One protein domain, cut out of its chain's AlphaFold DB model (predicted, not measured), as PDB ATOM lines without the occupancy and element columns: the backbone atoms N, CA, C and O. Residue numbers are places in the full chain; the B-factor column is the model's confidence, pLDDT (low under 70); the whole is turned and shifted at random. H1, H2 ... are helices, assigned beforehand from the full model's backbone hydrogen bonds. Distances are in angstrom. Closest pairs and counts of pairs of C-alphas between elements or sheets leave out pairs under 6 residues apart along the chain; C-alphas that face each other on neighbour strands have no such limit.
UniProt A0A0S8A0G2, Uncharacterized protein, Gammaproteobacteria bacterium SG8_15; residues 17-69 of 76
ATOM      1  N   LEU A  17     -23.599 -27.467 -32.605       88.56
ATOM      2  CA  LEU A  17     -24.489 -28.566 -32.986       88.56
ATOM      3  C   LEU A  17     -23.896 -29.426 -34.107       88.56
ATOM      4  O   LEU A  17     -23.896 -30.649 -33.985       88.56
ATOM      5  N   MET A  18     -23.334 -28.818 -35.158       90.12
ATOM      6  CA  MET A  18     -22.679 -29.573 -36.234       90.12
ATOM      7  C   MET A  18     -21.506 -30.411 -35.719       90.12
ATOM      8  O   MET A  18     -21.388 -31.585 -36.070       90.12
ATOM      9  N   LEU A  19     -20.668 -29.841 -34.846       90.00
ATOM     10  CA  LEU A  19     -19.583 -30.586 -34.204       90.00
ATOM     11  C   LEU A  19     -20.110 -31.748 -33.363       90.00
ATOM     12  O   LEU A  19     -19.513 -32.819 -33.375       90.00
ATOM     13  N   THR A  20     -21.230 -31.549 -32.670       88.19
ATOM     14  CA  THR A  20     -21.845 -32.580 -31.831       88.19
ATOM     15  C   THR A  20     -22.334 -33.756 -32.674       88.19
ATOM     16  O   THR A  20     -22.036 -34.905 -32.360       88.19
ATOM     17  N   ILE A  21     -23.043 -33.474 -33.775       87.94
ATOM     18  CA  ILE A  21     -23.534 -34.492 -34.717       87.94
ATOM     19  C   ILE A  21     -22.357 -35.261 -35.325       87.94
ATOM     20  O   ILE A  21     -22.369 -36.490 -35.346       87.94
ATOM     21  N   SER A  22     -21.318 -34.545 -35.766       89.38
ATOM     22  CA  SER A  22     -20.124 -35.166 -36.337       89.38
ATOM     23  C   SER A  22     -19.350 -35.987 -35.306       89.38
ATOM     24  O   SER A  22     -18.846 -37.046 -35.637       89.38
ATOM     25  N   ALA A  23     -19.241 -35.543 -34.055       87.44
ATOM     26  CA  ALA A  23     -18.564 -36.319 -33.020       87.44
ATOM     27  C   ALA A  23     -19.351 -37.583 -32.664       87.44
ATOM     28  O   ALA A  23     -18.760 -38.630 -32.418       87.44
ATOM     29  N   TYR A  24     -20.683 -37.508 -32.679       84.12
ATOM     30  CA  TYR A  24     -21.548 -38.642 -32.374       84.12
ATOM     31  C   TYR A  24     -21.390 -39.795 -33.374       84.12
ATOM     32  O   TYR A  24     -21.427 -40.950 -32.964       84.12
ATOM     33  N   SER A  25     -21.128 -39.517 -34.658       86.06
ATOM     34  CA  SER A  25     -20.818 -40.578 -35.633       86.06
ATOM     35  C   SER A  25     -19.490 -41.296 -35.362       86.06
ATOM     36  O   SER A  25     -19.270 -42.374 -35.900       86.06
ATOM     37  N   HIS A  26     -18.627 -40.712 -34.526       87.31
ATOM     38  CA  HIS A  26     -17.343 -41.267 -34.090       87.31
ATOM     39  C   HIS A  26     -17.379 -41.841 -32.665       87.31
ATOM     40  O   HIS A  26     -16.339 -42.215 -32.115       87.31
ATOM     41  N   ALA A  27     -18.552 -41.876 -32.024       82.75
ATOM     42  CA  ALA A  27     -18.715 -42.507 -30.721       82.75
ATOM     43  C   ALA A  27     -18.702 -44.036 -30.871       82.75
ATOM     44  O   ALA A  27     -19.347 -44.595 -31.757       82.75
ATOM     45  N   SER A  28     -17.979 -44.722 -29.989       68.75
ATOM     46  CA  SER A  28     -17.926 -46.181 -29.952       68.75
ATOM     47  C   SER A  28     -19.306 -46.760 -29.638       68.75
ATOM     48  O   SER A  28     -19.933 -46.391 -28.644       68.75
ATOM     49  N   GLU A  29     -19.762 -47.737 -30.431       63.12
ATOM     50  CA  GLU A  29     -21.042 -48.438 -30.220       63.12
ATOM     51  C   GLU A  29     -21.184 -49.069 -28.821       63.12
ATOM     52  O   GLU A  29     -22.300 -49.372 -28.392       63.12
ATOM     53  N   LYS A  30     -20.065 -49.265 -28.106       54.41
ATOM     54  CA  LYS A  30     -20.007 -49.888 -26.775       54.41
ATOM     55  C   LYS A  30     -20.417 -48.959 -25.630       54.41
ATOM     56  O   LYS A  30     -20.784 -49.455 -24.572       54.41
ATOM     57  N   GLU A  31     -20.418 -47.647 -25.845       56.16
ATOM     58  CA  GLU A  31     -20.792 -46.642 -24.845       56.16
ATOM     59  C   GLU A  31     -21.778 -45.653 -25.468       56.16
ATOM     60  O   GLU A  31     -21.520 -44.454 -25.552       56.16
ATOM     61  N   LYS A  32     -22.911 -46.180 -25.961       52.72
ATOM     62  CA  LYS A  32     -24.004 -45.378 -26.527       52.72
ATOM     63  C   LYS A  32     -24.384 -44.271 -25.546       52.72
ATOM     64  O   LYS A  32     -25.125 -44.509 -24.594       52.72
ATOM     65  N   LEU A  33     -23.905 -43.059 -25.818       55.25
ATOM     66  CA  LEU A  33     -24.457 -41.827 -25.277       55.25
ATOM     67  C   LEU A  33     -25.947 -41.837 -25.611       55.25
ATOM     68  O   LEU A  33     -26.352 -41.563 -26.733       55.25
ATOM     69  N   THR A  34     -26.773 -42.184 -24.634       52.50
ATOM     70  CA  THR A  34     -28.230 -42.270 -24.771       52.50
ATOM     71  C   THR A  34     -28.888 -40.908 -24.993       52.50
ATOM     72  O   THR A  34     -30.089 -40.842 -25.243       52.50
ATOM     73  N   ALA A  35     -28.118 -39.817 -24.961       55.91
ATOM     74  CA  ALA A  35     -28.576 -38.479 -25.290       55.91
ATOM     75  C   ALA A  35     -27.433 -37.611 -25.836       55.91
ATOM     76  O   ALA A  35     -26.283 -37.712 -25.398       55.91
ATOM     77  N   ILE A  36     -27.782 -36.703 -26.750       65.31
ATOM     78  CA  ILE A  36     -26.948 -35.568 -27.154       65.31
ATOM     79  C   ILE A  36     -26.756 -34.686 -25.912       65.31
ATOM     80  O   ILE A  36     -27.605 -33.862 -25.580       65.31
ATOM     81  N   SER A  37     -25.669 -34.910 -25.173       72.56
ATOM     82  CA  SER A  37     -25.342 -34.116 -23.989       72.56
ATOM     83  C   SER A  37     -24.675 -32.805 -24.416       72.56
ATOM     84  O   SER A  37     -23.764 -32.842 -25.245       72.56
ATOM     85  N   PRO A  38     -25.019 -31.648 -23.824       74.38
ATOM     86  CA  PRO A  38     -24.262 -30.409 -24.036       74.38
ATOM     87  C   PRO A  38     -22.796 -30.536 -23.579       74.38
ATOM     88  O   PRO A  38     -21.941 -29.772 -24.020       74.38
ATOM     89  N   TYR A  39     -22.492 -31.544 -22.756       80.00
ATOM     90  CA  TYR A  39     -21.150 -31.882 -22.290       80.00
ATOM     91  C   TYR A  39     -20.491 -32.998 -23.108       80.00
ATOM     92  O   TYR A  39     -19.507 -33.572 -22.650       80.00
ATOM     93  N   TRP A  40     -20.993 -33.312 -24.312       84.62
ATOM     94  CA  TRP A  40     -20.420 -34.337 -25.201       84.62
ATOM     95  C   TRP A  40     -18.897 -34.191 -25.345       84.62
ATOM     96  O   TRP A  40     -18.154 -35.169 -25.306       84.62
ATOM     97  N   CYS A  41     -18.429 -32.942 -25.399       86.94
ATOM     98  CA  CYS A  41     -17.026 -32.592 -25.530       86.94
ATOM     99  C   CYS A  41     -16.170 -32.885 -24.281       86.94
ATOM    100  O   CYS A  41     -14.989 -32.576 -24.289       86.94
ATOM    101  N   PHE A  42     -16.701 -33.470 -23.206       85.25
ATOM    102  CA  PHE A  42     -15.913 -33.900 -22.041       85.25
ATOM    103  C   PHE A  42     -15.698 -35.414 -21.982       85.25
ATOM    104  O   PHE A  42     -14.821 -35.872 -21.252       85.25
ATOM    105  N   TYR A  43     -16.420 -36.185 -22.792       83.94
ATOM    106  CA  TYR A  43     -16.359 -37.645 -22.790       83.94
ATOM    107  C   TYR A  43     -15.361 -38.170 -23.835       83.94
ATOM    108  O   TYR A  43     -15.718 -38.944 -24.706       83.94
ATOM    109  N   GLU A  44     -14.092 -37.749 -23.793       82.69
ATOM    110  CA  GLU A  44     -13.082 -38.164 -24.795       82.69
ATOM    111  C   GLU A  44     -12.868 -39.684 -24.887       82.69
ATOM    112  O   GLU A  44     -12.489 -40.181 -25.947       82.69
ATOM    113  N   SER A  45     -13.108 -40.421 -23.799       83.19
ATOM    114  CA  SER A  45     -12.888 -41.871 -23.717       83.19
ATOM    115  C   SER A  45     -13.785 -42.685 -24.646       83.19
ATOM    116  O   SER A  45     -13.403 -43.787 -25.031       83.19
ATOM    117  N   ILE A  46     -14.946 -42.143 -25.014       84.81
ATOM    118  CA  ILE A  46     -15.967 -42.870 -25.776       84.81
ATOM    119  C   ILE A  46     -15.737 -42.767 -27.291       84.81
ATOM    120  O   ILE A  46     -16.394 -43.459 -28.064       84.81
ATOM    121  N   TYR A  47     -14.859 -41.859 -27.726       86.00
ATOM    122  CA  TYR A  47     -14.661 -41.504 -29.127       86.00
ATOM    123  C   TYR A  47     -13.406 -42.156 -29.716       86.00
ATOM    124  O   TYR A  47     -12.398 -42.346 -29.028       86.00
ATOM    125  N   ASP A  48     -13.439 -42.427 -31.021       89.00
ATOM    126  CA  ASP A  48     -12.229 -42.720 -31.794       89.00
ATOM    127  C   ASP A  48     -11.299 -41.484 -31.899       89.00
ATOM    128  O   ASP A  48     -11.602 -40.397 -31.400       89.00
ATOM    129  N   GLU A  49     -10.136 -41.616 -32.543       90.44
ATOM    130  CA  GLU A  49      -9.185 -40.500 -32.680       90.44
ATOM    131  C   GLU A  49      -9.770 -39.271 -33.404       90.44
ATOM    132  O   GLU A  49      -9.427 -38.136 -33.059       90.44
ATOM    133  N   GLN A  50     -10.680 -39.459 -34.365       89.06
ATOM    134  CA  GLN A  50     -11.332 -38.348 -35.064       89.06
ATOM    135  C   GLN A  50     -12.358 -37.666 -34.155       89.06
ATOM    136  O   GLN A  50     -12.356 -36.437 -34.021       89.06
ATOM    137  N   GLY A  51     -13.171 -38.446 -33.443       88.38
ATOM    138  CA  GLY A  51     -14.099 -37.937 -32.443       88.38
ATOM    139  C   GLY A  51     -13.384 -37.213 -31.298       88.38
ATOM    140  O   GLY A  51     -13.842 -36.151 -30.882       88.38
ATOM    141  N   LYS A  52     -12.198 -37.665 -30.861       89.75
ATOM    142  CA  LYS A  52     -11.356 -36.939 -29.887       89.75
ATOM    143  C   LYS A  52     -10.897 -35.577 -30.407       89.75
ATOM    144  O   LYS A  52     -10.885 -34.601 -29.656       89.75
ATOM    145  N   GLN A  53     -10.538 -35.468 -31.685       91.44
ATOM    146  CA  GLN A  53     -10.199 -34.171 -32.280       91.44
ATOM    147  C   GLN A  53     -11.411 -33.235 -32.341       91.44
ATOM    148  O   GLN A  53     -11.290 -32.048 -32.028       91.44
ATOM    149  N   LEU A  54     -12.588 -33.754 -32.702       91.00
ATOM    150  CA  LEU A  54     -13.842 -32.992 -32.687       91.00
ATOM    151  C   LEU A  54     -14.209 -32.553 -31.265       91.00
ATOM    152  O   LEU A  54     -14.567 -31.399 -31.049       91.00
ATOM    153  N   CYS A  55     -14.019 -33.434 -30.287       89.88
ATOM    154  CA  CYS A  55     -14.208 -33.191 -28.864       89.88
ATOM    155  C   CYS A  55     -13.323 -32.035 -28.365       89.88
ATOM    156  O   CYS A  55     -13.825 -31.089 -27.757       89.88
ATOM    157  N   LYS A  56     -12.037 -32.003 -28.743       91.00
ATOM    158  CA  LYS A  56     -11.135 -30.869 -28.454       91.00
ATOM    159  C   LYS A  56     -11.620 -29.548 -29.060       91.00
ATOM    160  O   LYS A  56     -11.571 -28.517 -28.389       91.00
ATOM    161  N   LYS A  57     -12.126 -29.566 -30.300       92.00
ATOM    162  CA  LYS A  57     -12.736 -28.379 -30.933       92.00
ATOM    163  C   LYS A  57     -13.993 -27.929 -30.180       92.00
ATOM    164  O   LYS A  57     -14.159 -26.738 -29.935       92.00
ATOM    165  N   GLY A  58     -14.826 -28.877 -29.753       90.25
ATOM    166  CA  GLY A  58     -16.000 -28.630 -28.915       90.25
ATOM    167  C   GLY A  58     -15.643 -27.977 -27.577       90.25
ATOM    168  O   GLY A  58     -16.251 -26.973 -27.219       90.25
ATOM    169  N   LYS A  59     -14.603 -28.464 -26.879       90.62
ATOM    170  CA  LYS A  59     -14.097 -27.847 -25.635       90.62
ATOM    171  C   LYS A  59     -13.648 -26.407 -25.852       90.62
ATOM    172  O   LYS A  59     -13.970 -25.530 -25.054       90.62
ATOM    173  N   PHE A  60     -12.918 -26.154 -26.938       90.12
ATOM    174  CA  PHE A  60     -12.480 -24.804 -27.280       90.12
ATOM    175  C   PHE A  60     -13.668 -23.869 -27.533       90.12
ATOM    176  O   PHE A  60     -13.696 -22.752 -27.022       90.12
ATOM    177  N   MET A  61     -14.695 -24.342 -28.245       89.00
ATOM    178  CA  MET A  61     -15.933 -23.584 -28.412       89.00
ATOM    179  C   MET A  61     -16.645 -23.342 -27.074       89.00
ATOM    180  O   MET A  61     -17.055 -22.224 -26.784       89.00
ATOM    181  N   TYR A  62     -16.743 -24.346 -26.207       87.00
ATOM    182  CA  TYR A  62     -17.348 -24.164 -24.889       87.00
ATOM    183  C   TYR A  62     -16.642 -23.062 -24.076       87.00
ATOM    184  O   TYR A  62     -17.296 -22.217 -23.469       87.00
ATOM    185  N   LEU A  63     -15.306 -22.999 -24.138       87.88
ATOM    186  CA  LEU A  63     -14.524 -21.933 -23.504       87.88
ATOM    187  C   LEU A  63     -14.792 -20.552 -24.116       87.88
ATOM    188  O   LEU A  63     -14.912 -19.581 -23.375       87.88
ATOM    189  N   LEU A  64     -14.927 -20.452 -25.443       87.50
ATOM    190  CA  LEU A  64     -15.266 -19.197 -26.127       87.50
ATOM    191  C   LEU A  64     -16.708 -18.732 -25.870       87.50
ATOM    192  O   LEU A  64     -16.992 -17.536 -25.958       87.50
ATOM    193  N   ALA A  65     -17.610 -19.643 -25.503       86.38
ATOM    194  CA  ALA A  65     -18.975 -19.289 -25.132       86.38
ATOM    195  C   ALA A  65     -19.032 -18.468 -23.833       86.38
ATOM    196  O   ALA A  65     -19.932 -17.647 -23.679       86.38
ATOM    197  N   ILE A  66     -18.070 -18.630 -22.915       85.69
ATOM    198  CA  ILE A  66     -18.014 -17.897 -21.637       85.69
ATOM    199  C   ILE A  66     -17.852 -16.378 -21.846       85.69
ATOM    200  O   ILE A  66     -18.729 -15.632 -21.403       85.69
ATOM    201  N   PRO A  67     -16.802 -15.874 -22.532       87.31
ATOM    202  CA  PRO A  67     -16.659 -14.441 -22.771       87.31
ATOM    203  C   PRO A  67     -17.800 -13.894 -23.633       87.31
ATOM    204  O   PRO A  67     -18.253 -12.781 -23.381       87.31
ATOM    205  N   LEU A  68     -18.322 -14.674 -24.589       84.81
ATOM    206  CA  LEU A  68     -19.484 -14.264 -25.379       84.81
ATOM    207  C   LEU A  68     -20.730 -14.103 -24.493       84.81
ATOM    208  O   LEU A  68     -21.438 -13.106 -24.616       84.81
ATOM    209  N   SER A  69     -20.967 -15.019 -23.548       84.81
ATOM    210  CA  SER A  69     -22.059 -14.936 -22.565       84.81
ATOM    211  C   SER A  69     -21.937 -13.697 -21.682       84.81
ATOM    212  O   SER A  69     -22.905 -12.952 -21.547       84.81
TER     213      SER A  69
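Overview. This is residues 17 to 69 of the 76 residues of an uncharacterized protein of Gammaproteobacteria bacterium SG8_15 (UniProt A0A0S8A0G2). This is a lopsided helical hairpin: a short helix, H1, lies side by side with the first part of a long helix, H2, and a wide loop, residues 25 to 48, swings out and folds back between them. The other end of H2, residues 63 to 69, sticks out as an arm. The printed part has 53 residues, with two named helices in the order H1, H2, no named strand, and the class all helix. It is compact, with a radius of gyration of the C-alphas of 10.8 A, yet elongated in outline, spanning 36 by 21 by 17 A.

Arrangement. Start at H1, residues 17 to 24, and look next at H2, residues 49 to 69, which touches it with residues 50 to 58 alone. Their closest C-alphas are those of Ala 23 and Gly 51, 4.8 A apart. The two form a helical hairpin, running opposite ways at a shallow tilt of 28 degrees. In H1 every O i to N i+4 pair is within hydrogen-bond range; in H2, 15 of 17 are.

Along the chain. Find C-alpha 17 at (-24.489, -28.566, -32.986); from there H1 runs 10.5 A to C-alpha 24. Pick up H2 at C-alpha 49, at (-9.185, -40.500, -32.680), and trace it 30.4 A to C-alpha 69 at (-22.059, -14.936, -22.565).

Size, cuts and confidence. Look at Lys 30 and Pro 67 for the two C-alphas farthest apart, 35.8 A. The link from H1 to H2 is long, with 24 residues, and the printed part has no cut. Residues 63 to 69 of H2 stand free. The mean pLDDT of the printed part is 82.0, and in the B-factor column you will find residues 28 to 36 under 70.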